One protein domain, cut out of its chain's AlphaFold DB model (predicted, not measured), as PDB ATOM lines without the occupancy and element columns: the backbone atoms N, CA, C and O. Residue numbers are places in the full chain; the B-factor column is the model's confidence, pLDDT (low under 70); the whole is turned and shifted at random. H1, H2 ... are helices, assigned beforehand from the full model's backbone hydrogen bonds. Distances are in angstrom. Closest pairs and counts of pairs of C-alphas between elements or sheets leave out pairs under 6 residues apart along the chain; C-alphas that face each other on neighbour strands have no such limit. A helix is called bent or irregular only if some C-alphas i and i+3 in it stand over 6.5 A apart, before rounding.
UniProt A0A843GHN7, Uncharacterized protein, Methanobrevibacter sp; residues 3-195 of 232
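Overview. This is residues 3 to 195 of the 232 residues of an uncharacterized protein of Methanobrevibacter sp (UniProt A0A843GHN7). The model is a long rod of helices: H1 and H5 run side by side in opposite directions, H2 slants across both, and H4 packs on H2 on the side away from H1. The short H3 sits toward one end of the rod, where it packs on the last part of H5. The printed part has 193 residues with five named helices, H1 to H5 in order along the chain, and no named strand; the class is all helix. The whole is loose, with a radius of gyration of the C-alphas of 21.8 A, and spans 74 by 29 by 28 A.

Along the chain. H1, residues 3 to 43, begins with C-alpha 3 at (207.610, 144.573, 168.326) and is 60.5 A long. H1 is neither bent nor irregular, but only just: C-alphas 33 and 36 are 6.1 A apart. H2, residues 52 to 84, is 49.1 A long and begins at (260.993, 160.130, 171.967). H3 holds residues 88 to 103. H4, residues 114 to 145, is 43.1 A long, with a kink of 33 degrees near residue 123. H5, residues 149 to 195, is the longest at 66.6 A, with a kink of 26 degrees near residue 176, and ends with C-alpha 195 at (198.394, 130.885, 165.957). H5 is neither bent nor irregular, but only just: C-alphas 178 and 181 are 6.2 A apart.

Arrangement. H1, H2 and H5 form a bundle, a group of helices that touch one another. H1, with residues 24 to 39 alone, touches H5 at a shallow tilt of 11 degrees, opposite ways; the closest C-alphas, of Ser 28 and Ser 158, are 5.2 A apart. H1 and H2 are a helical hairpin at a steep tilt of 43 degrees, closest at the C-alphas of Ser 28 and Ser 66, 5.2 A. H2 touches H5 the same way at 33 degrees, a shallow tilt only just short of steep, closest at the C-alphas of Tyr 73 and Gly 166, 4.3 A. H2 also touches H4, opposite ways at 37 degrees, only just steep, closest at the C-alphas of Ala 64 and Gly 139, 4.9 A. H3 touches residues 177 to 192 of H5 at a steep tilt of 49 degrees, closest at the C-alphas of Ala 93 and Leu 182, 4.6 A. H4 and H5 are near each other; H1 is apart from H3 and H4. Every O i to N i+4 pair is within hydrogen-bond range in H3, against 30 of 37 in H1, 28 of 29 in H2, 25 of 28 in H4 and 41 of 43 in H5.

Size, cuts and confidence. The C-alphas farthest apart, of Gly 44 and Glu 195, are 74.4 A apart. The printed part has no cut and no long link. Mean pLDDT of the printed part is 73.8; residues 3 to 18 and 106 to 129 are among those under 70.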
ATOM      1  N   TYR A   3     206.482 144.833 169.237       34.06
ATOM      2  CA  TYR A   3     207.610 144.573 168.326       34.06
ATOM      3  C   TYR A   3     208.735 145.632 168.341       34.06
ATOM      4  O   TYR A   3     209.874 145.337 167.986       34.06
ATOM      5  N   ASN A   4     208.448 146.870 168.766       34.72
ATOM      6  CA  ASN A   4     209.463 147.933 168.847       34.72
ATOM      7  C   ASN A   4     210.244 147.922 170.171       34.72
ATOM      8  O   ASN A   4     211.340 148.477 170.238       34.72
ATOM      9  N   LYS A   5     209.727 147.255 171.212       36.03
ATOM     10  CA  LYS A   5     210.392 147.165 172.521       36.03
ATOM     11  C   LYS A   5     211.518 146.117 172.523       36.03
ATOM     12  O   LYS A   5     212.482 146.261 173.268       36.03
ATOM     13  N   GLU A   6     211.449 145.121 171.636       42.22
ATOM     14  CA  GLU A   6     212.438 144.033 171.529       42.22
ATOM     15  C   GLU A   6     213.640 144.371 170.632       42.22
ATOM     16  O   GLU A   6     214.765 143.971 170.946       42.22
ATOM     17  N   ARG A   7     213.480 145.220 169.600       37.31
ATOM     18  CA  ARG A   7     214.637 145.773 168.855       37.31
ATOM     19  C   ARG A   7     215.595 146.558 169.759       37.31
ATOM     20  O   ARG A   7     216.795 146.554 169.508       37.31
ATOM     21  N   GLY A   8     215.078 147.187 170.818       32.16
ATOM     22  CA  GLY A   8     215.878 147.906 171.814       32.16
ATOM     23  C   GLY A   8     216.670 147.005 172.772       32.16
ATOM     24  O   GLY A   8     217.655 147.461 173.347       32.16
ATOM     25  N   LYS A   9     216.286 145.729 172.937       40.16
ATOM     26  CA  LYS A   9     217.088 144.731 173.673       40.16
ATOM     27  C   LYS A   9     218.212 144.163 172.797       40.16
ATOM     28  O   LYS A   9     219.344 144.068 173.257       40.16
ATOM     29  N   LYS A  10     217.927 143.932 171.509       40.25
ATOM     30  CA  LYS A  10     218.864 143.444 170.476       40.25
ATOM     31  C   LYS A  10     220.095 144.348 170.297       40.25
ATOM     32  O   LYS A  10     221.201 143.862 170.078       40.25
ATOM     33  N   THR A  11     219.942 145.666 170.446       38.12
ATOM     34  CA  THR A  11     221.078 146.600 170.495       38.12
ATOM     35  C   THR A  11     221.792 146.605 171.845       38.12
ATOM     36  O   THR A  11     222.997 146.811 171.854       38.12
ATOM     37  N   ARG A  12     221.123 146.343 172.977       38.53
ATOM     38  CA  ARG A  12     221.753 146.376 174.313       38.53
ATOM     39  C   ARG A  12     222.752 145.242 174.547       38.53
ATOM     40  O   ARG A  12     223.826 145.528 175.064       38.53
ATOM     41  N   GLU A  13     222.459 144.012 174.130       45.47
ATOM     42  CA  GLU A  13     223.395 142.874 174.255       45.47
ATOM     43  C   GLU A  13     224.561 142.959 173.255       45.47
ATOM     44  O   GLU A  13     225.714 142.727 173.607       45.47
ATOM     45  N   PHE A  14     224.312 143.409 172.020       41.22
ATOM     46  CA  PHE A  14     225.373 143.650 171.030       41.22
ATOM     47  C   PHE A  14     226.314 144.796 171.439       41.22
ATOM     48  O   PHE A  14     227.539 144.715 171.297       41.22
ATOM     49  N   ILE A  15     225.733 145.864 171.986       46.56
ATOM     50  CA  ILE A  15     226.492 146.939 172.609       46.56
ATOM     51  C   ILE A  15     227.238 146.392 173.836       46.56
ATOM     52  O   ILE A  15     228.359 146.821 174.049       46.56
ATOM     53  N   SER A  16     226.696 145.429 174.591       56.56
ATOM     54  CA  SER A  16     227.372 144.800 175.739       56.56
ATOM     55  C   SER A  16     228.646 144.057 175.329       56.56
ATOM     56  O   SER A  16     229.713 144.396 175.824       56.56
ATOM     57  N   ASN A  17     228.609 143.152 174.347       58.78
ATOM     58  CA  ASN A  17     229.811 142.389 173.961       58.78
ATOM     59  C   ASN A  17     230.904 143.264 173.334       58.78
ATOM     60  O   ASN A  17     232.090 143.076 173.609       58.78
ATOM     61  N   THR A  18     230.510 144.269 172.547       65.12
ATOM     62  CA  THR A  18     231.453 145.255 171.999       65.12
ATOM     63  C   THR A  18     231.990 146.169 173.106       65.12
ATOM     64  O   THR A  18     233.181 146.458 173.126       65.12
ATOM     65  N   LYS A  19     231.150 146.573 174.072       71.38
ATOM     66  CA  LYS A  19     231.574 147.328 175.263       71.38
ATOM     67  C   LYS A  19     232.525 146.528 176.138       71.38
ATOM     68  O   LYS A  19     233.471 147.121 176.623       71.38
ATOM     69  N   ASN A  20     232.309 145.228 176.315       72.88
ATOM     70  CA  ASN A  20     233.151 144.374 177.151       72.88
ATOM     71  C   ASN A  20     234.521 144.168 176.498       72.88
ATOM     72  O   ASN A  20     235.540 144.344 177.152       72.88
ATOM     73  N   ALA A  21     234.560 143.932 175.182       72.25
ATOM     74  CA  ALA A  21     235.804 143.901 174.416       72.25
ATOM     75  C   ALA A  21     236.562 145.245 174.475       72.25
ATOM     76  O   ALA A  21     237.764 145.276 174.733       72.25
ATOM     77  N   ILE A  22     235.856 146.367 174.292       79.06
ATOM     78  CA  ILE A  22     236.431 147.715 174.424       79.06
ATOM     79  C   ILE A  22     236.904 147.968 175.861       79.06
ATOM     80  O   ILE A  22     237.974 148.534 176.053       79.06
ATOM     81  N   ALA A  23     236.151 147.531 176.870       77.94
ATOM     82  CA  ALA A  23     236.503 147.686 178.274       77.94
ATOM     83  C   ALA A  23     237.761 146.891 178.617       77.94
ATOM     84  O   ALA A  23     238.652 147.449 179.240       77.94
ATOM     85  N   VAL A  24     237.884 145.642 178.156       79.19
ATOM     86  CA  VAL A  24     239.103 144.835 178.329       79.19
ATOM     87  C   VAL A  24     240.294 145.507 177.652       79.19
ATOM     88  O   VAL A  24     241.359 145.594 178.258       79.19
ATOM     89  N   PHE A  25     240.123 146.051 176.444       80.06
ATOM     90  CA  PHE A  25     241.185 146.792 175.763       80.06
ATOM     91  C   PHE A  25     241.603 148.052 176.538       80.06
ATOM     92  O   PHE A  25     242.790 148.264 176.774       80.06
ATOM     93  N   ILE A  26     240.640 148.865 176.983       82.69
ATOM     94  CA  ILE A  26     240.898 150.089 177.754       82.69
ATOM     95  C   ILE A  26     241.535 149.755 179.107       82.69
ATOM     96  O   ILE A  26     242.508 150.394 179.486       82.69
ATOM     97  N   LEU A  27     241.033 148.746 179.821       82.88
ATOM     98  CA  LEU A  27     241.587 148.296 181.101       82.88
ATOM     99  C   LEU A  27     243.010 147.763 180.938       82.88
ATOM    100  O   LEU A  27     243.870 148.082 181.752       82.88
ATOM    101  N   SER A  28     243.273 147.015 179.864       79.31
ATOM    102  CA  SER A  28     244.616 146.534 179.523       79.31
ATOM    103  C   SER A  28     245.565 147.695 179.239       79.31
ATOM    104  O   SER A  28     246.673 147.725 179.773       79.31
ATOM    105  N   ALA A  29     245.117 148.688 178.465       81.19
ATOM    106  CA  ALA A  29     245.898 149.885 178.187       81.19
ATOM    107  C   ALA A  29     246.184 150.664 179.481       81.19
ATOM    108  O   ALA A  29     247.336 150.972 179.769       81.19
ATOM    109  N   ILE A  30     245.165 150.912 180.309       83.19
ATOM    110  CA  ILE A  30     245.304 151.596 181.603       83.19
ATOM    111  C   ILE A  30     246.284 150.852 182.518       83.19
ATOM    112  O   ILE A  30     247.157 151.489 183.108       83.19
ATOM    113  N   ALA A  31     246.189 149.523 182.615       78.88
ATOM    114  CA  ALA A  31     247.100 148.712 183.421       78.88
ATOM    115  C   ALA A  31     248.561 148.873 182.970       78.88
ATOM    116  O   ALA A  31     249.450 149.000 183.811       78.88
ATOM    117  N   MET A  32     248.801 148.955 181.658       78.31
ATOM    118  CA  MET A  32     250.139 149.171 181.103       78.31
ATOM    119  C   MET A  32     250.733 150.539 181.462       78.31
ATOM    120  O   MET A  32     251.949 150.624 181.610       78.31
ATOM    121  N   PHE A  33     249.912 151.582 181.646       79.19
ATOM    122  CA  PHE A  33     250.377 152.917 182.057       79.19
ATOM    123  C   PHE A  33     250.463 153.096 183.581       79.19
ATOM    124  O   PHE A  33     251.375 153.761 184.069       79.19
ATOM    125  N   LEU A  34     249.537 152.511 184.349       77.88
ATOM    126  CA  LEU A  34     249.458 152.711 185.802       77.88
ATOM    127  C   LEU A  34     250.462 151.871 186.596       77.88
ATOM    128  O   LEU A  34     250.996 152.340 187.600       77.88
ATOM    129  N   VAL A  35     250.730 150.636 186.176       72.81
ATOM    130  CA  VAL A  35     251.609 149.736 186.939       72.81
ATOM    131  C   VAL A  35     253.079 150.207 186.930       72.81
ATOM    132  O   VAL A  35     253.689 150.208 188.000       72.81
ATOM    133  N   PRO A  36     253.650 150.728 185.821       70.81
ATOM    134  CA  PRO A  36     254.972 151.377 185.832       70.81
ATOM    135  C   PRO A  36     255.057 152.634 186.700       70.81
ATOM    136  O   PRO A  36     256.111 152.937 187.264       70.81
ATOM    137  N   LEU A  37     253.935 153.338 186.861       72.50
ATOM    138  CA  LEU A  37     253.799 154.471 187.774       72.50
ATOM    139  C   LEU A  37     254.012 154.016 189.226       72.50
ATOM    140  O   LEU A  37     254.836 154.593 189.929       72.50
ATOM    141  N   LEU A  38     253.355 152.927 189.644       70.94
ATOM    142  CA  LEU A  38     253.532 152.328 190.975       70.94
ATOM    143  C   LEU A  38     254.958 151.796 191.193       70.94
ATOM    144  O   LEU A  38     255.529 151.990 192.265       70.94
ATOM    145  N   GLY A  39     255.556 151.180 190.167       64.88
ATOM    146  CA  GLY A  39     256.948 150.724 190.205       64.88
ATOM    147  C   GLY A  39     257.950 151.869 190.392       64.88
ATOM    148  O   GLY A  39     258.890 151.737 191.174       64.88
ATOM    149  N   SER A  40     257.707 153.017 189.753       68.38
ATOM    150  CA  SER A  40     258.554 154.213 189.877       68.38
ATOM    151  C   SER A  40     258.543 154.802 191.294       68.38
ATOM    152  O   SER A  40     259.584 155.240 191.782       68.38
ATOM    153  N   TYR A  41     257.399 154.762 191.991       67.69
ATOM    154  CA  TYR A  41     257.326 155.154 193.407       67.69
ATOM    155  C   TYR A  41     258.118 154.205 194.316       67.69
ATOM    156  O   TYR A  41     258.725 154.657 195.284       67.69
ATOM    157  N   ALA A  42     258.129 152.905 194.011       66.62
ATOM    158  CA  ALA A  42     258.804 151.898 194.827       66.62
ATOM    159  C   ALA A  42     260.334 151.897 194.653       66.62
ATOM    160  O   ALA A  42     261.050 151.630 195.616       66.62
ATOM    161  N   THR A  43     260.847 152.187 193.450       68.19
ATOM    162  CA  THR A  43     262.295 152.145 193.165       68.19
ATOM    163  C   THR A  43     262.996 153.500 193.256       68.19
ATOM    164  O   THR A  43     264.221 153.544 193.190       68.19
ATOM    165  N   GLY A  44     262.256 154.609 193.385       64.31
ATOM    166  CA  GLY A  44     262.819 155.968 193.454       64.31
ATOM    167  C   GLY A  44     263.462 156.459 192.148       64.31
ATOM    168  O   GLY A  44     263.980 157.571 192.084       64.31
ATOM    169  N   THR A  45     263.412 155.645 191.095       70.19
ATOM    170  CA  THR A  45     263.893 155.940 189.746       70.19
ATOM    171  C   THR A  45     262.703 155.992 188.798       70.19
ATOM    172  O   THR A  45     261.827 155.127 188.841       70.19
ATOM    173  N   SER A  46     262.652 157.017 187.939       66.62
ATOM    174  CA  SER A  46     261.605 157.113 186.921       66.62
ATOM    175  C   SER A  46     261.722 155.924 185.974       66.62
ATOM    176  O   SER A  46     262.725 155.786 185.277       66.62
ATOM    177  N   GLN A  47     260.697 155.074 185.940       70.38
ATOM    178  CA  GLN A  47     260.621 153.971 184.980       70.38
ATOM    179  C   GLN A  47     259.964 154.388 183.659       70.38
ATOM    180  O   GLN A  47     259.664 153.536 182.819       70.38
ATOM    181  N   PHE A  48     259.726 155.690 183.479       75.56
ATOM    182  CA  PHE A  48     259.173 156.233 182.251       75.56
ATOM    183  C   PHE A  48     260.240 156.456 181.182       75.56
ATOM    184  O   PHE A  48     261.369 156.831 181.510       75.56
ATOM    185  N   PRO A  49     259.856 156.301 179.904       79.38
ATOM    186  CA  PRO A  49     260.667 156.727 178.777       79.38
ATOM    187  C   PRO A  49     261.128 158.181 178.924       79.38
ATOM    188  O   PRO A  49     260.338 159.078 179.226       79.38
ATOM    189  N   THR A  50     262.409 158.416 178.669       83.75
ATOM    190  CA  THR A  50     263.022 159.749 178.692       83.75
ATOM    191  C   THR A  50     263.203 160.316 177.289       83.75
ATOM    192  O   THR A  50     263.192 161.533 177.106       83.75
ATOM    193  N   THR A  51     263.309 159.446 176.280       86.31
ATOM    194  CA  THR A  51     263.494 159.842 174.879       86.31
ATOM    195  C   THR A  51     262.248 159.582 174.030       86.31
ATOM    196  O   THR A  51     261.427 158.716 174.329       86.31
ATOM    197  N   VAL A  52     262.106 160.318 172.920       85.69
ATOM    198  CA  VAL A  52     260.993 160.130 171.967       85.69
ATOM    199  C   VAL A  52     260.971 158.702 171.406       85.69
ATOM    200  O   VAL A  52     259.904 158.112 171.262       85.69
ATOM    201  N   ALA A  53     262.143 158.122 171.134       80.06
ATOM    202  CA  ALA A  53     262.260 156.752 170.637       80.06
ATOM    203  C   ALA A  53     261.771 155.718 171.668       80.06
ATOM    204  O   ALA A  53     261.031 154.800 171.313       80.06
ATOM    205  N   GLU A  54     262.115 155.897 172.946       77.94
ATOM    206  CA  GLU A  54     261.624 155.042 174.033       77.94
ATOM    207  C   GLU A  54     260.106 155.165 174.211       77.94
ATOM    208  O   GLU A  54     259.441 154.160 174.448       77.94
ATOM    209  N   TRP A  55     259.535 156.364 174.042       84.12
ATOM    210  CA  TRP A  55     258.081 156.553 174.071       84.12
ATOM    211  C   TRP A  55     257.389 155.788 172.944       84.12
ATOM    212  O   TRP A  55     256.397 155.104 173.190       84.12
ATOM    213  N   ILE A  56     257.921 155.855 171.721       82.00
ATOM    214  CA  ILE A  56     257.370 155.124 170.571       82.00
ATOM    215  C   ILE A  56     257.400 153.612 170.829       82.00
ATOM    216  O   ILE A  56     256.392 152.932 170.616       82.00
ATOM    217  N   LEU A  57     258.521 153.085 171.329       79.31
ATOM    218  CA  LEU A  57     258.648 151.668 171.686       79.31
ATOM    219  C   LEU A  57     257.673 151.279 172.800       79.31
ATOM    220  O   LEU A  57     256.970 150.277 172.680       79.31
ATOM    221  N   TYR A  58     257.564 152.103 173.839       80.25
ATOM    222  CA  TYR A  58     256.664 151.875 174.962       80.25
ATOM    223  C   TYR A  58     255.191 151.821 174.529       80.25
ATOM    224  O   TYR A  58     254.487 150.867 174.867       80.25
ATOM    225  N   PHE A  59     254.732 152.780 173.718       83.12
ATOM    226  CA  PHE A  59     253.377 152.761 173.160       83.12
ATOM    227  C   PHE A  59     253.143 151.541 172.270       83.12
ATOM    228  O   PHE A  59     252.091 150.910 172.360       83.12
ATOM    229  N   THR A  60     254.123 151.179 171.441       81.44
ATOM    230  CA  THR A  60     254.018 150.015 170.552       81.44
ATOM    231  C   THR A  60     253.861 148.724 171.358       81.44
ATOM    232  O   THR A  60     252.957 147.938 171.077       81.44
ATOM    233  N   CYS A  61     254.663 148.537 172.411       78.88
ATOM    234  CA  CYS A  61     254.547 147.399 173.322       78.88
ATOM    235  C   CYS A  61     253.206 147.397 174.073       78.88
ATOM    236  O   CYS A  61     252.541 146.365 174.129       78.88
ATOM    237  N   ALA A  62     252.759 148.542 174.600       80.81
ATOM    238  CA  ALA A  62     251.483 148.649 175.308       80.81
ATOM    239  C   ALA A  62     250.281 148.315 174.409       80.81
ATOM    240  O   ALA A  62     249.373 147.589 174.825       80.81
ATOM    241  N   ILE A  63     250.288 148.798 173.164       83.06
ATOM    242  CA  ILE A  63     249.265 148.476 172.163       83.06
ATOM    243  C   ILE A  63     249.307 146.986 171.833       83.06
ATOM    244  O   ILE A  63     248.262 146.339 171.842       83.06
ATOM    245  N   ALA A  64     250.493 146.426 171.590       82.06
ATOM    246  CA  ALA A  64     250.631 145.017 171.249       82.06
ATOM    247  C   ALA A  64     250.117 144.103 172.373       82.06
ATOM    248  O   ALA A  64     249.292 143.230 172.114       82.06
ATOM    249  N   VAL A  65     250.508 144.363 173.626       82.19
ATOM    250  CA  VAL A  65     250.010 143.624 174.799       82.19
ATOM    251  C   VAL A  65     248.496 143.773 174.939       82.19
ATOM    252  O   VAL A  65     247.808 142.780 175.148       82.19
ATOM    253  N   SER A  66     247.949 144.977 174.758       83.56
ATOM    254  CA  SER A  66     246.498 145.207 174.840       83.56
ATOM    255  C   SER A  66     245.724 144.456 173.751       83.56
ATOM    256  O   SER A  66     244.635 143.941 174.004       83.56
ATOM    257  N   ILE A  67     246.288 144.350 172.545       82.12
ATOM    258  CA  ILE A  67     245.711 143.559 171.453       82.12
ATOM    259  C   ILE A  67     245.795 142.064 171.771       82.12
ATOM    260  O   ILE A  67     244.800 141.363 171.601       82.12
ATOM    261  N   CYS A  68     246.926 141.573 172.284       82.25
ATOM    262  CA  CYS A  68     247.056 140.184 172.729       82.25
ATOM    263  C   CYS A  68     246.031 139.845 173.823       82.25
ATOM    264  O   CYS A  68     245.316 138.851 173.705       82.25
ATOM    265  N   SER A  69     245.898 140.701 174.835       84.38
ATOM    266  CA  SER A  69     244.894 140.615 175.899       84.38
ATOM    267  C   SER A  69     243.465 140.539 175.346       84.38
ATOM    268  O   SER A  69     242.713 139.614 175.662       84.38
ATOM    269  N   LEU A  70     243.109 141.447 174.432       83.69
ATOM    270  CA  LEU A  70     241.815 141.431 173.746       83.69
ATOM    271  C   LEU A  70     241.586 140.120 172.981       83.69
ATOM    272  O   LEU A  70     240.483 139.576 172.984       83.69
ATOM    273  N   MET A  71     242.614 139.598 172.320       82.56
ATOM    274  CA  MET A  71     242.506 138.355 171.566       82.56
ATOM    275  C   MET A  71     242.325 137.129 172.444       82.56
ATOM    276  O   MET A  71     241.541 136.257 172.077       82.56
ATOM    277  N   ILE A  72     243.003 137.070 173.589       84.81
ATOM    278  CA  ILE A  72     242.797 136.012 174.583       84.81
ATOM    279  C   ILE A  72     241.343 136.032 175.058       84.81
ATOM    280  O   ILE A  72     240.670 135.003 175.019       84.81
ATOM    281  N   TYR A  73     240.827 137.212 175.411       83.88
ATOM    282  CA  TYR A  73     239.423 137.383 175.782       83.88
ATOM    283  C   TYR A  73     238.472 136.906 174.669       83.88
ATOM    284  O   TYR A  73     237.562 136.116 174.922       83.88
ATOM    285  N   LEU A  74     238.696 137.326 173.418       82.19
ATOM    286  CA  LEU A  74     237.871 136.908 172.278       82.19
ATOM    287  C   LEU A  74     237.963 135.401 172.007       82.19
ATOM    288  O   LEU A  74     236.980 134.799 171.572       82.19
ATOM    289  N   ALA A  75     239.125 134.789 172.234       83.06
ATOM    290  CA  ALA A  75     239.310 133.351 172.092       83.06
ATOM    291  C   ALA A  75     238.483 132.589 173.135       83.06
ATOM    292  O   ALA A  75     237.714 131.714 172.747       83.06
ATOM    293  N   LEU A  76     238.564 132.976 174.412       83.88
ATOM    294  CA  LEU A  76     237.803 132.361 175.507       83.88
ATOM    295  C   LEU A  76     236.292 132.547 175.339       83.88
ATOM    296  O   LEU A  76     235.533 131.585 175.403       83.88
ATOM    297  N   HIS A  77     235.852 133.754 174.991       81.69
ATOM    298  CA  HIS A  77     234.447 134.020 174.688       81.69
ATOM    299  C   HIS A  77     233.914 133.121 173.555       81.69
ATOM    300  O   HIS A  77     232.784 132.640 173.601       81.69
ATOM    301  N   ASN A  78     234.725 132.863 172.523       80.62
ATOM    302  CA  ASN A  78     234.337 131.957 171.439       80.62
ATOM    303  C   ASN A  78     234.461 130.476 171.819       80.62
ATOM    304  O   ASN A  78     233.784 129.645 171.212       80.62
ATOM    305  N   GLN A  79     235.311 130.145 172.793       84.75
ATOM    306  CA  GLN A  79     235.467 128.792 173.315       84.75
ATOM    307  C   GLN A  79     234.194 128.323 174.024       84.75
ATOM    308  O   GLN A  79     233.801 127.180 173.822       84.75
ATOM    309  N   GLY A  80     233.493 129.207 174.741       82.56
ATOM    310  CA  GLY A  80     232.224 128.860 175.401       82.56
ATOM    311  C   GLY A  80     231.190 128.294 174.429       82.56
ATOM    312  O   GLY A  80     230.557 127.279 174.690       82.56
ATOM    313  N   LYS A  81     231.106 128.851 173.215       75.25
ATOM    314  CA  LYS A  81     230.232 128.289 172.180       75.25
ATOM    315  C   LYS A  81     230.677 126.897 171.706       75.25
ATOM    316  O   LYS A  81     229.843 126.059 171.377       75.25
ATOM    317  N   LEU A  82     231.986 126.669 171.592       83.31
ATOM    318  CA  LEU A  82     232.505 125.365 171.177       83.31
ATOM    319  C   LEU A  82     232.206 124.291 172.221       83.31
ATOM    320  O   LEU A  82     231.920 123.167 171.828       83.31
ATOM    321  N   ASN A  83     232.220 124.651 173.504       86.88
ATOM    322  CA  ASN A  83     231.912 123.733 174.593       86.88
ATOM    323  C   ASN A  83     230.459 123.242 174.548       86.88
ATOM    324  O   ASN A  83     230.219 122.048 174.674       86.88
ATOM    325  N   VAL A  84     229.505 124.133 174.274       85.25
ATOM    326  CA  VAL A  84     228.067 123.789 174.256       85.25
ATOM    327  C   VAL A  84     227.596 123.153 172.950       85.25
ATOM    328  O   VAL A  84     226.443 122.752 172.834       85.25
ATOM    329  N   LYS A  85     228.457 123.068 171.929       81.94
ATOM    330  CA  LYS A  85     228.068 122.616 170.585       81.94
ATOM    331  C   LYS A  85     227.466 121.206 170.579       81.94
ATOM    332  O   LYS A  85     226.596 120.929 169.750       81.94
ATOM    333  N   ASP A  86     227.951 120.351 171.471       84.94
ATOM    334  CA  ASP A  86     227.569 118.943 171.561       84.94
ATOM    335  C   ASP A  86     226.603 118.671 172.735       84.94
ATOM    336  O   ASP A  86     226.252 117.521 172.989       84.94
ATOM    337  N   GLU A  87     226.141 119.713 173.439       87.81
ATOM    338  CA  GLU A  87     225.157 119.564 174.513       87.81
ATOM    339  C   GLU A  87     223.747 119.297 173.972       87.81
ATOM    340  O   GLU A  87     223.308 119.883 172.978       87.81
ATOM    341  N   GLU A  88     222.997 118.432 174.665       89.00
ATOM    342  CA  GLU A  88     221.640 118.056 174.255       89.00
ATOM    343  C   GLU A  88     220.701 119.261 174.147       89.00
ATOM    344  O   GLU A  88     219.890 119.326 173.224       89.00
ATOM    345  N   GLU A  89     220.802 120.222 175.067       83.12
ATOM    346  CA  GLU A  89     219.954 121.419 175.070       83.12
ATOM    347  C   GLU A  89     220.203 122.288 173.838       83.12
ATOM    348  O   GLU A  89     219.255 122.715 173.175       83.12
ATOM    349  N   TYR A  90     221.473 122.459 173.466       84.00
ATOM    350  CA  TYR A  90     221.871 123.187 172.268       84.00
ATOM    351  C   TYR A  90     221.376 122.492 170.992       84.00
ATOM    352  O   TYR A  90     220.860 123.143 170.077       84.00
ATOM    353  N   LEU A  91     221.490 121.162 170.925       87.50
ATOM    354  CA  LEU A  91     220.994 120.376 169.794       87.50
ATOM    355  C   LEU A  91     219.466 120.464 169.673       87.50
ATOM    356  O   LEU A  91     218.962 120.724 168.580       87.50
ATOM    357  N   ARG A  92     218.734 120.353 170.787       86.81
ATOM    358  CA  ARG A  92     217.270 120.521 170.816       86.81
ATOM    359  C   ARG A  92     216.856 121.924 170.384       86.81
ATOM    360  O   ARG A  92     215.948 122.057 169.567       86.81
ATOM    361  N   ALA A  93     217.529 122.962 170.881       85.75
ATOM    362  CA  ALA A  93     217.263 124.342 170.484       85.75
ATOM    363  C   ALA A  93     217.475 124.534 168.974       85.75
ATOM    364  O   ALA A  93     216.639 125.129 168.294       85.75
ATOM    365  N   LYS A  94     218.547 123.956 168.424       86.06
ATOM    366  CA  LYS A  94     218.853 123.994 166.989       86.06
ATOM    367  C   LYS A  94     217.804 123.276 166.133       86.06
ATOM    368  O   LYS A  94     217.448 123.775 165.066       86.06
ATOM    369  N   GLU A  95     217.318 122.120 166.567       89.06
ATOM    370  CA  GLU A  95     216.249 121.393 165.870       89.06
ATOM    371  C   GLU A  95     214.933 122.177 165.886       89.06
ATOM    372  O   GLU A  95     214.292 122.346 164.844       89.06
ATOM    373  N   LEU A  96     214.559 122.718 167.049       86.00
ATOM    374  CA  LEU A  96     213.353 123.528 167.200       86.00
ATOM    375  C   LEU A  96     213.425 124.801 166.350       86.00
ATOM    376  O   LEU A  96     212.454 125.163 165.687       86.00
ATOM    377  N   HIS A  97     214.602 125.421 166.302       85.69
ATOM    378  CA  HIS A  97     214.891 126.568 165.457       85.69
ATOM    379  C   HIS A  97     214.635 126.277 163.972       85.69
ATOM    380  O   HIS A  97     213.928 127.038 163.310       85.69
ATOM    381  N   LEU A  98     215.165 125.165 163.447       85.38
ATOM    382  CA  LEU A  98     214.969 124.762 162.048       85.38
ATOM    383  C   LEU A  98     213.485 124.530 161.735       85.38
ATOM    384  O   LEU A  98     212.961 125.074 160.763       85.38
ATOM    385  N   LYS A  99     212.785 123.805 162.611       87.00
ATOM    386  CA  LYS A  99     211.345 123.553 162.491       87.00
ATOM    387  C   LYS A  99     210.533 124.852 162.494       87.00
ATOM    388  O   LYS A  99     209.640 125.039 161.666       87.00
ATOM    389  N   ASN A 100     210.837 125.767 163.413       84.81
ATOM    390  CA  ASN A 100     210.182 127.070 163.501       84.81
ATOM    391  C   ASN A 100     210.477 127.919 162.257       84.81
ATOM    392  O   ASN A 100     209.578 128.566 161.722       84.81
ATOM    393  N   PHE A 101     211.713 127.896 161.759       83.44
ATOM    394  CA  PHE A 101     212.120 128.624 160.560       83.44
ATOM    395  C   PHE A 101     211.346 128.171 159.314       83.44
ATOM    396  O   PHE A 101     210.856 129.014 158.557       83.44
ATOM    397  N   GLU A 102     211.170 126.861 159.136       83.31
ATOM    398  CA  GLU A 102     210.355 126.286 158.060       83.31
ATOM    399  C   GLU A 102     208.882 126.697 158.181       83.31
ATOM    400  O   GLU A 102     208.304 127.207 157.220       83.31
ATOM    401  N   ARG A 103     208.291 126.583 159.380       81.69
ATOM    402  CA  ARG A 103     206.899 126.997 159.659       81.69
ATOM    403  C   ARG A 103     206.634 128.469 159.347       81.69
ATOM    404  O   ARG A 103     205.533 128.842 158.950       81.69
ATOM    405  N   MET A 104     207.644 129.314 159.509       79.56
ATOM    406  CA  MET A 104     207.551 130.749 159.254       79.56
ATOM    407  C   MET A 104     207.866 131.136 157.801       79.56
ATOM    408  O   MET A 104     207.967 132.331 157.504       79.56
ATOM    409  N   ASN A 105     208.028 130.170 156.884       78.31
ATOM    410  CA  ASN A 105     208.477 130.399 155.504       78.31
ATOM    411  C   ASN A 105     209.775 131.228 155.447       78.31
ATOM    412  O   ASN A 105     209.904 132.164 154.654       78.31
ATOM    413  N   GLY A 106     210.714 130.939 156.349       67.50
ATOM    414  CA  GLY A 106     211.997 131.632 156.438       67.50
ATOM    415  C   GLY A 106     211.933 133.051 157.011       67.50
ATOM    416  O   GLY A 106     212.922 133.786 156.950       67.50
ATOM    417  N   LYS A 107     210.796 133.476 157.579       69.44
ATOM    418  CA  LYS A 107     210.721 134.733 158.334       69.44
ATOM    419  C   LYS A 107     211.314 134.526 159.726       69.44
ATOM    420  O   LYS A 107     210.757 133.822 160.556       69.44
ATOM    421  N   GLU A 108     212.441 135.176 159.993       60.75
ATOM    422  CA  GLU A 108     213.081 135.125 161.309       60.75
ATOM    423  C   GLU A 108     212.306 135.953 162.344       60.75
ATOM    424  O   GLU A 108     212.206 137.178 162.234       60.75
ATOM    425  N   LEU A 109     211.833 135.294 163.404       61.84
ATOM    426  CA  LEU A 109     211.377 135.957 164.633       61.84
ATOM    427  C   LEU A 109     212.515 136.216 165.633       61.84
ATOM    428  O   LEU A 109     212.309 136.852 166.665       61.84
ATOM    429  N   ILE A 110     213.727 135.751 165.333       57.53
ATOM    430  CA  ILE A 110     214.799 135.670 166.322       57.53
ATOM    431  C   ILE A 110     215.564 136.992 166.416       57.53
ATOM    432  O   ILE A 110     215.975 137.582 165.404       57.53
ATOM    433  N   PRO A 111     215.807 137.495 167.638       52.72
ATOM    434  CA  PRO A 111     216.621 138.678 167.829       52.72
ATOM    435  C   PRO A 111     218.101 138.429 167.496       52.72
ATOM    436  O   PRO A 111     218.724 139.323 166.942       52.72
ATOM    437  N   VAL A 112     218.675 137.247 167.694       56.19
ATOM    438  CA  VAL A 112     220.036 136.933 167.227       56.19
ATOM    439  C   VAL A 112     220.069 135.509 166.696       56.19
ATOM    440  O   VAL A 112     220.023 134.566 167.467       56.19
ATOM    441  N   ASP A 113     220.138 135.356 165.376       61.38
ATOM    442  CA  ASP A 113     220.398 134.054 164.768       61.38
ATOM    443  C   ASP A 113     221.865 133.642 165.057       61.38
ATOM    444  O   ASP A 113     222.791 134.371 164.654       61.38
ATOM    445  N   PRO A 114     222.105 132.500 165.739       63.19
ATOM    446  CA  PRO A 114     223.445 131.984 166.019       63.19
ATOM    447  C   PRO A 114     224.303 131.792 164.765       63.19
ATOM    448  O   PRO A 114     225.529 131.932 164.842       63.19
ATOM    449  N   PHE A 115     223.684 131.517 163.613       65.12
ATOM    450  CA  PHE A 115     224.370 131.322 162.335       65.12
ATOM    451  C   PHE A 115     224.817 132.649 161.715       65.12
ATOM    452  O   PHE A 115     225.957 132.775 161.253       65.12
ATOM    453  N   LYS A 116     223.974 133.691 161.752       66.62
ATOM    454  CA  LYS A 116     224.382 135.057 161.364       66.62
ATOM    455  C   LYS A 116     225.493 135.603 162.251       66.62
ATOM    456  O   LYS A 116     226.413 136.255 161.746       66.62
ATOM    457  N   TRP A 117     225.425 135.331 163.551       64.50
ATOM    458  CA  TRP A 117     226.490 135.679 164.486       64.50
ATOM    459  C   TRP A 117     227.799 134.959 164.130       64.50
ATOM    460  O   TRP A 117     228.835 135.611 163.995       64.50
ATOM    461  N   GLU A 118     227.742 133.655 163.844       63.53
ATOM    462  CA  GLU A 118     228.891 132.856 163.399       63.53
ATOM    463  C   GLU A 118     229.530 133.382 162.119       63.53
ATOM    464  O   GLU A 118     230.748 133.547 162.047       63.53
ATOM    465  N   LYS A 119     228.713 133.670 161.102       65.19
ATOM    466  CA  LYS A 119     229.205 134.145 159.808       65.19
ATOM    467  C   LYS A 119     229.971 135.457 159.964       65.19
ATOM    468  O   LYS A 119     231.032 135.621 159.367       65.19
ATOM    469  N   LYS A 120     229.470 136.367 160.804       65.12
ATOM    470  CA  LYS A 120     230.126 137.649 161.091       65.12
ATOM    471  C   LYS A 120     231.394 137.469 161.930       65.12
ATOM    472  O   LYS A 120     232.404 138.115 161.654       65.12
ATOM    473  N   GLN A 121     231.368 136.575 162.916       63.94
ATOM    474  CA  GLN A 121     232.552 136.252 163.705       63.94
ATOM    475  C   GLN A 121     233.652 135.588 162.876       63.94
ATOM    476  O   GLN A 121     234.821 135.885 163.096       63.94
ATOM    477  N   LYS A 122     233.308 134.735 161.906       61.84
ATOM    478  CA  LYS A 122     234.277 134.053 161.039       61.84
ATOM    479  C   LYS A 122     235.117 135.043 160.229       61.84
ATOM    480  O   LYS A 122     236.329 134.875 160.138       61.84
ATOM    481  N   THR A 123     234.498 136.104 159.711       60.47
ATOM    482  CA  THR A 123     235.209 137.172 158.990       60.47
ATOM    483  C   THR A 123     236.127 137.966 159.920       60.47
ATOM    484  O   THR A 123     237.282 138.216 159.588       60.47
ATOM    485  N   MET A 124     235.644 138.312 161.118       61.34
ATOM    486  CA  MET A 124     236.450 139.035 162.110       61.34
ATOM    487  C   MET A 124     237.592 138.167 162.662       61.34
ATOM    488  O   MET A 124     238.671 138.689 162.925       61.34
ATOM    489  N   LYS A 125     237.398 136.844 162.778       60.44
ATOM    490  CA  LYS A 125     238.409 135.880 163.242       60.44
ATOM    491  C   LYS A 125     239.688 135.957 162.418       60.44
ATOM    492  O   LYS A 125     240.756 136.036 163.009       60.44
ATOM    493  N   GLY A 126     239.591 135.988 161.086       58.91
ATOM    494  CA  GLY A 126     240.771 136.063 160.217       58.91
ATOM    495  C   GLY A 126     241.571 137.356 160.412       58.91
ATOM    496  O   GLY A 126     242.798 137.321 160.496       58.91
ATOM    497  N   ILE A 127     240.874 138.487 160.558       68.94
ATOM    498  CA  ILE A 127     241.499 139.796 160.793       68.94
ATOM    499  C   ILE A 127     242.191 139.811 162.158       68.94
ATOM    500  O   ILE A 127     243.377 140.122 162.235       68.94
ATOM    501  N   PHE A 128     241.491 139.416 163.225       65.75
ATOM    502  CA  PHE A 128     242.074 139.379 164.564       65.75
ATOM    503  C   PHE A 128     243.218 138.374 164.669       65.75
ATOM    504  O   PHE A 128     244.226 138.690 165.280       65.75
ATOM    505  N   GLN A 129     243.117 137.203 164.042       67.62
ATOM    506  CA  GLN A 129     244.187 136.206 164.049       67.62
ATOM    507  C   GLN A 129     245.443 136.720 163.336       67.62
ATOM    508  O   GLN A 129     246.544 136.563 163.855       67.62
ATOM    509  N   THR A 130     245.280 137.391 162.195       71.19
ATOM    510  CA  THR A 130     246.403 138.001 161.466       71.19
ATOM    511  C   THR A 130     247.037 139.132 162.276       71.19
ATOM    512  O   THR A 130     248.257 139.169 162.427       71.19
ATOM    513  N   LEU A 131     246.217 140.012 162.865       71.31
ATOM    514  CA  LEU A 131     246.697 141.067 163.760       71.31
ATOM    515  C   LEU A 131     247.410 140.475 164.979       71.31
ATOM    516  O   LEU A 131     248.467 140.958 165.348       71.31
ATOM    517  N   GLY A 132     246.902 139.399 165.570       68.19
ATOM    518  CA  GLY A 132     247.529 138.755 166.721       68.19
ATOM    519  C   GLY A 132     248.846 138.088 166.450       68.19
ATOM    520  O   GLY A 132     249.724 138.139 167.296       68.19
ATOM    521  N   ILE A 133     249.001 137.473 165.282       69.69
ATOM    522  CA  ILE A 133     250.293 136.926 164.874       69.69
ATOM    523  C   ILE A 133     251.285 138.078 164.691       69.69
ATOM    524  O   ILE A 133     252.393 138.016 165.214       69.69
ATOM    525  N   PHE A 134     250.868 139.161 164.029       70.94
ATOM    526  CA  PHE A 134     251.698 140.347 163.814       70.94
ATOM    527  C   PHE A 134     252.098 141.038 165.129       70.94
ATOM    528  O   PHE A 134     253.282 141.257 165.379       70.94
ATOM    529  N   PHE A 135     251.136 141.329 166.008       68.25
ATOM    530  CA  PHE A 135     251.371 141.955 167.312       68.25
ATOM    531  C   PHE A 135     251.979 141.001 168.339       68.25
ATOM    532  O   PHE A 135     252.695 141.456 169.218       68.25
ATOM    533  N   GLY A 136     251.759 139.695 168.220       67.50
ATOM    534  CA  GLY A 136     252.454 138.686 169.011       67.50
ATOM    535  C   GLY A 136     253.935 138.641 168.647       67.50
ATOM    536  O   GLY A 136     254.781 138.742 169.524       67.50
ATOM    537  N   LEU A 137     254.274 138.594 167.358       68.19
ATOM    538  CA  LEU A 137     255.669 138.633 166.905       68.19
ATOM    539  C   LEU A 137     256.362 139.951 167.269       68.19
ATOM    540  O   LEU A 137     257.465 139.931 167.813       68.19
ATOM    541  N   LEU A 138     255.717 141.091 167.011       64.81
ATOM    542  CA  LEU A 138     256.302 142.404 167.297       64.81
ATOM    543  C   LEU A 138     256.302 142.743 168.787       64.81
ATOM    544  O   LEU A 138     257.313 143.191 169.311       64.81
ATOM    545  N   GLY A 139     255.187 142.528 169.477       61.72
ATOM    546  CA  GLY A 139     255.014 142.872 170.884       61.72
ATOM    547  C   GLY A 139     255.791 141.962 171.818       61.72
ATOM    548  O   GLY A 139     256.416 142.454 172.751       61.72
ATOM    549  N   PHE A 140     255.807 140.653 171.555       59.75
ATOM    550  CA  PHE A 140     256.594 139.725 172.364       59.75
ATOM    551  C   PHE A 140     258.084 139.864 172.033       59.75
ATOM    552  O   PHE A 140     258.894 139.926 172.946       59.75
ATOM    553  N   GLY A 141     258.456 140.024 170.755       63.78
ATOM    554  CA  GLY A 141     259.849 140.248 170.352       63.78
ATOM    555  C   GLY A 141     260.452 141.543 170.916       63.78
ATOM    556  O   GLY A 141     261.537 141.513 171.492       63.78
ATOM    557  N   LEU A 142     259.741 142.671 170.813       62.50
ATOM    558  CA  LEU A 142     260.193 143.957 171.363       62.50
ATOM    559  C   LEU A 142     260.053 144.017 172.888       62.50
ATOM    560  O   LEU A 142     260.930 144.553 173.559       62.50
ATOM    561  N   GLY A 143     258.999 143.420 173.449       60.78
ATOM    562  CA  GLY A 143     258.818 143.303 174.896       60.78
ATOM    563  C   GLY A 143     259.927 142.485 175.555       60.78
ATOM    564  O   GLY A 143     260.383 142.850 176.637       60.78
ATOM    565  N   VAL A 144     260.421 141.439 174.873       60.25
ATOM    566  CA  VAL A 144     261.555 140.641 175.355       60.25
ATOM    567  C   VAL A 144     262.857 141.452 175.369       60.25
ATOM    568  O   VAL A 144     263.679 141.305 176.269       60.25
ATOM    569  N   LEU A 145     263.049 142.324 174.380       61.50
ATOM    570  CA  LEU A 145     264.274 143.111 174.221       61.50
ATOM    571  C   LEU A 145     264.305 144.376 175.095       61.50
ATOM    572  O   LEU A 145     265.384 144.828 175.468       61.50
ATOM    573  N   CYS A 146     263.148 144.938 175.452       62.19
ATOM    574  CA  CYS A 146     263.026 146.167 176.249       62.19
ATOM    575  C   CYS A 146     262.716 145.908 177.740       62.19
ATOM    576  O   CYS A 146     262.169 146.773 178.423       62.19
ATOM    577  N   TRP A 147     263.030 144.710 178.241       63.12
ATOM    578  CA  TRP A 147     262.498 144.165 179.493       63.12
ATOM    579  C   TRP A 147     262.924 144.949 180.747       63.12
ATOM    580  O   TRP A 147     263.972 144.710 181.343       63.12
ATOM    581  N   ASN A 148     262.056 145.849 181.205       70.62
ATOM    582  CA  ASN A 148     262.060 146.357 182.574       70.62
ATOM    583  C   ASN A 148     261.078 145.517 183.416       70.62
ATOM    584  O   ASN A 148     259.953 145.255 182.980       70.62
ATOM    585  N   ASN A 149     261.478 145.110 184.628       74.56
ATOM    586  CA  ASN A 149     260.668 144.305 185.552       74.56
ATOM    587  C   ASN A 149     259.243 144.848 185.724       74.56
ATOM    588  O   ASN A 149     258.289 144.074 185.773       74.56
ATOM    589  N   SER A 150     259.073 146.171 185.757       74.00
ATOM    590  CA  SER A 150     257.736 146.743 185.900       74.00
ATOM    591  C   SER A 150     256.870 146.571 184.655       74.00
ATOM    592  O   SER A 150     255.673 146.317 184.787       74.00
ATOM    593  N   GLN A 151     257.431 146.679 183.448       73.62
ATOM    594  CA  GLN A 151     256.672 146.466 182.207       73.62
ATOM    595  C   GLN A 151     256.239 145.006 182.071       73.62
ATOM    596  O   GLN A 151     255.128 144.725 181.620       73.62
ATOM    597  N   PHE A 152     257.079 144.083 182.534       77.12
ATOM    598  CA  PHE A 152     256.737 142.671 182.595       77.12
ATOM    599  C   PHE A 152     255.573 142.395 183.533       77.12
ATOM    600  O   PHE A 152     254.574 141.834 183.097       77.12
ATOM    601  N   ILE A 153     255.656 142.865 184.781       80.25
ATOM    602  CA  ILE A 153     254.577 142.697 185.763       80.25
ATOM    603  C   ILE A 153     253.266 143.285 185.222       80.25
ATOM    604  O   ILE A 153     252.220 142.646 185.320       80.25
ATOM    605  N   SER A 154     253.328 144.459 184.585       78.19
ATOM    606  CA  SER A 154     252.164 145.106 183.955       78.19
ATOM    607  C   SER A 154     251.546 144.240 182.855       78.19
ATOM    608  O   SER A 154     250.330 144.048 182.812       78.19
ATOM    609  N   SER A 155     252.392 143.681 181.987       78.88
ATOM    610  CA  SER A 155     251.965 142.840 180.866       78.88
ATOM    611  C   SER A 155     251.365 141.524 181.357       78.88
ATOM    612  O   SER A 155     250.286 141.134 180.914       78.88
ATOM    613  N   THR A 156     252.011 140.868 182.323       82.94
ATOM    614  CA  THR A 156     251.503 139.648 182.958       82.94
ATOM    615  C   THR A 156     250.161 139.896 183.639       82.94
ATOM    616  O   THR A 156     249.227 139.124 183.436       82.94
ATOM    617  N   PHE A 157     250.024 140.989 184.393       81.75
ATOM    618  CA  PHE A 157     248.768 141.345 185.052       81.75
ATOM    619  C   PHE A 157     247.631 141.588 184.048       81.75
ATOM    620  O   PHE A 157     246.534 141.059 184.219       81.75
ATOM    621  N   SER A 158     247.904 142.320 182.964       81.12
ATOM    622  CA  SER A 158     246.949 142.565 181.875       81.12
ATOM    623  C   SER A 158     246.470 141.267 181.211       81.12
ATOM    624  O   SER A 158     245.269 141.076 180.986       81.12
ATOM    625  N   ILE A 159     247.392 140.332 180.962       83.62
ATOM    626  CA  ILE A 159     247.074 139.013 180.403       83.62
ATOM    627  C   ILE A 159     246.211 138.206 181.379       83.62
ATOM    628  O   ILE A 159     245.178 137.673 180.977       83.62
ATOM    629  N   VAL A 160     246.581 138.146 182.663       85.88
ATOM    630  CA  VAL A 160     245.825 137.413 183.695       85.88
ATOM    631  C   VAL A 160     244.410 137.967 183.849       85.88
ATOM    632  O   VAL A 160     243.456 137.190 183.881       85.88
ATOM    633  N   LEU A 161     244.249 139.294 183.884       79.00
ATOM    634  CA  LEU A 161     242.926 139.920 183.905       79.00
ATOM    635  C   LEU A 161     242.101 139.531 182.680       79.00
ATOM    636  O   LEU A 161     240.928 139.189 182.813       79.00
ATOM    637  N   SER A 162     242.709 139.550 181.497       79.75
ATOM    638  CA  SER A 162     242.022 139.201 180.253       79.75
ATOM    639  C   SER A 162     241.588 137.739 180.213       79.75
ATOM    640  O   SER A 162     240.502 137.441 179.719       79.75
ATOM    641  N   ILE A 163     242.390 136.835 180.786       85.62
ATOM    642  CA  ILE A 163     242.001 135.436 180.994       85.62
ATOM    643  C   ILE A 163     240.817 135.362 181.962       85.62
ATOM    644  O   ILE A 163     239.811 134.743 181.631       85.62
ATOM    645  N   GLY A 164     240.897 136.021 183.123       83.12
ATOM    646  CA  GLY A 164     239.834 136.005 184.133       83.12
ATOM    647  C   GLY A 164     238.493 136.512 183.595       83.12
ATOM    648  O   GLY A 164     237.487 135.812 183.687       83.12
ATOM    649  N   PHE A 165     238.486 137.685 182.958       77.50
ATOM    650  CA  PHE A 165     237.292 138.217 182.293       77.50
ATOM    651  C   PHE A 165     236.826 137.330 181.138       77.50
ATOM    652  O   PHE A 165     235.627 137.138 180.960       77.50
ATOM    653  N   GLY A 166     237.760 136.772 180.362       78.44
ATOM    654  CA  GLY A 166     237.440 135.848 179.280       78.44
ATOM    655  C   GLY A 166     236.726 134.592 179.773       78.44
ATOM    656  O   GLY A 166     235.763 134.177 179.141       78.44
ATOM    657  N   LEU A 167     237.143 134.026 180.910       84.12
ATOM    658  CA  LEU A 167     236.513 132.852 181.523       84.12
ATOM    659  C   LEU A 167     235.117 133.154 182.082       84.12
ATOM    660  O   LEU A 167     234.205 132.354 181.897       84.12
ATOM    661  N   VAL A 168     234.925 134.308 182.728       82.50
ATOM    662  CA  VAL A 168     233.594 134.718 183.218       82.50
ATOM    663  C   VAL A 168     232.618 134.856 182.049       82.50
ATOM    664  O   VAL A 168     231.546 134.255 182.057       82.50
ATOM    665  N   HIS A 169     233.022 135.569 180.996       80.00
ATOM    666  CA  HIS A 169     232.175 135.769 179.818       80.00
ATOM    667  C   HIS A 169     231.980 134.505 178.997       80.00
ATOM    668  O   HIS A 169     230.957 134.356 178.336       80.00
ATOM    669  N   MET A 170     232.947 133.594 179.024       85.50
ATOM    670  CA  MET A 170     232.796 132.264 178.455       85.50
ATOM    671  C   MET A 170     231.627 131.525 179.118       85.50
ATOM    672  O   MET A 170     230.761 131.044 178.394       85.50
ATOM    673  N   GLY A 171     231.543 131.525 180.452       81.56
ATOM    674  CA  GLY A 171     230.419 130.924 181.181       81.56
ATOM    675  C   GLY A 171     229.070 131.593 180.885       81.56
ATOM    676  O   GLY A 171     228.063 130.910 180.708       81.56
ATOM    677  N   ASP A 172     229.041 132.923 180.744       79.56
ATOM    678  CA  ASP A 172     227.823 133.642 180.335       79.56
ATOM    679  C   ASP A 172     227.358 133.236 178.925       79.56
ATOM    680  O   ASP A 172     226.161 133.073 178.677       79.56
ATOM    681  N   VAL A 173     228.300 133.058 177.991       80.06
ATOM    682  CA  VAL A 173     228.013 132.592 176.625       80.06
ATOM    683  C   VAL A 173     227.496 131.159 176.635       80.06
ATOM    684  O   VAL A 173     226.528 130.878 175.930       80.06
ATOM    685  N   GLU A 174     228.116 130.272 177.415       82.19
ATOM    686  CA  GLU A 174     227.659 128.889 177.578       82.19
ATOM    687  C   GLU A 174     226.199 128.876 178.039       82.19
ATOM    688  O   GLU A 174     225.332 128.374 177.325       82.19
ATOM    689  N   ARG A 175     225.902 129.572 179.140       78.94
ATOM    690  CA  ARG A 175     224.554 129.667 179.708       78.94
ATOM    691  C   ARG A 175     223.520 130.259 178.747       78.94
ATOM    692  O   ARG A 175     222.370 129.828 178.705       78.94
ATOM    693  N   MET A 176     223.908 131.267 177.966       80.81
ATOM    694  CA  MET A 176     223.022 131.861 176.964       80.81
ATOM    695  C   MET A 176     222.624 130.840 175.888       80.81
ATOM    696  O   MET A 176     221.482 130.855 175.428       80.81
ATOM    697  N   PHE A 177     223.553 129.983 175.464       76.88
ATOM    698  CA  PHE A 177     223.321 129.015 174.391       76.88
ATOM    699  C   PHE A 177     222.683 127.702 174.859       76.88
ATOM    700  O   PHE A 177     222.070 127.038 174.024       76.88
ATOM    701  N   THR A 178     222.786 127.351 176.140       74.94
ATOM    702  CA  THR A 178     222.144 126.165 176.729       74.94
ATOM    703  C   THR A 178     220.728 126.486 177.202       74.94
ATOM    704  O   THR A 178     219.753 126.073 176.575       74.94
ATOM    705  N   GLU A 179     220.607 127.344 178.215       76.50
ATOM    706  CA  GLU A 179     219.329 127.696 178.840       76.50
ATOM    707  C   GLU A 179     218.563 128.716 177.982       76.50
ATOM    708  O   GLU A 179     217.418 128.504 177.575       76.50
ATOM    709  N   GLY A 180     219.213 129.840 177.663       76.12
ATOM    710  CA  GLY A 180     218.531 131.005 177.089       76.12
ATOM    711  C   GLY A 180     217.987 130.773 175.678       76.12
ATOM    712  O   GLY A 180     216.895 131.240 175.338       76.12
ATOM    713  N   TRP A 181     218.734 130.052 174.840       80.31
ATOM    714  CA  TRP A 181     218.318 129.791 173.465       80.31
ATOM    715  C   TRP A 181     217.174 128.776 173.397       80.31
ATOM    716  O   TRP A 181     216.203 129.005 172.670       80.31
ATOM    717  N   LEU A 182     217.242 127.703 174.187       82.62
ATOM    718  CA  LEU A 182     216.192 126.690 174.234       82.62
ATOM    719  C   LEU A 182     214.869 127.279 174.736       82.62
ATOM    720  O   LEU A 182     213.835 127.101 174.089       82.62
ATOM    721  N   GLU A 183     214.899 128.032 175.840       79.56
ATOM    722  CA  GLU A 183     213.712 128.699 176.389       79.56
ATOM    723  C   GLU A 183     213.044 129.621 175.360       79.56
ATOM    724  O   GLU A 183     211.814 129.638 175.219       79.56
ATOM    725  N   TRP A 184     213.850 130.371 174.603       80.56
ATOM    726  CA  TRP A 184     213.351 131.248 173.549       80.56
ATOM    727  C   TRP A 184     212.673 130.469 172.419       80.56
ATOM    728  O   TRP A 184     211.569 130.823 171.998       80.56
ATOM    729  N   GLU A 185     213.297 129.400 171.929       84.12
ATOM    730  CA  GLU A 185     212.722 128.596 170.848       84.12
ATOM    731  C   GLU A 185     211.432 127.891 171.288       84.12
ATOM    732  O   GLU A 185     210.463 127.844 170.525       84.12
ATOM    733  N   MET A 186     211.361 127.416 172.535       84.12
ATOM    734  CA  MET A 186     210.131 126.849 173.104       84.12
ATOM    735  C   MET A 186     209.000 127.882 173.167       84.12
ATOM    736  O   MET A 186     207.843 127.575 172.865       84.12
ATOM    737  N   TYR A 187     209.319 129.124 173.532       83.81
ATOM    738  CA  TYR A 187     208.356 130.222 173.523       83.81
ATOM    739  C   TYR A 187     207.825 130.521 172.111       83.81
ATOM    740  O   TYR A 187     206.623 130.751 171.937       83.81
ATOM    741  N   VAL A 188     208.701 130.497 171.101       83.75
ATOM    742  CA  VAL A 188     208.321 130.695 169.694       83.75
ATOM    743  C   VAL A 188     207.441 129.549 169.192       83.75
ATOM    744  O   VAL A 188     206.376 129.823 168.637       83.75
ATOM    745  N   ASP A 189     207.815 128.287 169.436       87.75
ATOM    746  CA  ASP A 189     207.016 127.121 169.021       87.75
ATOM    747  C   ASP A 189     205.617 127.166 169.657       87.75
ATOM    748  O   ASP A 189     204.611 126.988 168.967       87.75
ATOM    749  N   LYS A 190     205.517 127.537 170.943       88.38
ATOM    750  CA  LYS A 190     204.226 127.728 171.621       88.38
ATOM    751  C   LYS A 190     203.359 128.783 170.930       88.38
ATOM    752  O   LYS A 190     202.176 128.537 170.701       88.38
ATOM    753  N   LYS A 191     203.931 129.935 170.570       85.44
ATOM    754  CA  LYS A 191     203.201 130.993 169.855       85.44
ATOM    755  C   LYS A 191     202.726 130.557 168.475       85.44
ATOM    756  O   LYS A 191     201.595 130.867 168.112       85.44
ATOM    757  N   LEU A 192     203.565 129.842 167.727       86.19
ATOM    758  CA  LEU A 192     203.194 129.322 166.411       86.19
ATOM    759  C   LEU A 192     202.046 128.315 166.528       86.19
ATOM    760  O   LEU A 192     201.053 128.441 165.817       86.19
ATOM    761  N   ASN A 193     202.116 127.393 167.493       89.38
ATOM    762  CA  ASN A 193     201.045 126.424 167.738       89.38
ATOM    763  C   ASN A 193     199.730 127.113 168.170       89.38
ATOM    764  O   ASN A 193     198.643 126.674 167.798       89.38
ATOM    765  N   GLU A 194     199.795 128.191 168.959       89.75
ATOM    766  CA  GLU A 194     198.615 128.996 169.314       89.75
ATOM    767  C   GLU A 194     198.012 129.711 168.092       89.75
ATOM    768  O   GLU A 194     196.789 129.767 167.956       89.75
ATOM    769  N   GLU A 195     198.843 130.236 167.192       86.69
ATOM    770  CA  GLU A 195     198.394 130.885 165.957       86.69
ATOM    771  C   GLU A 195     197.771 129.881 164.973       86.69
ATOM    772  O   GLU A 195     196.727 130.161 164.382       86.69
TER     773      GLU A 195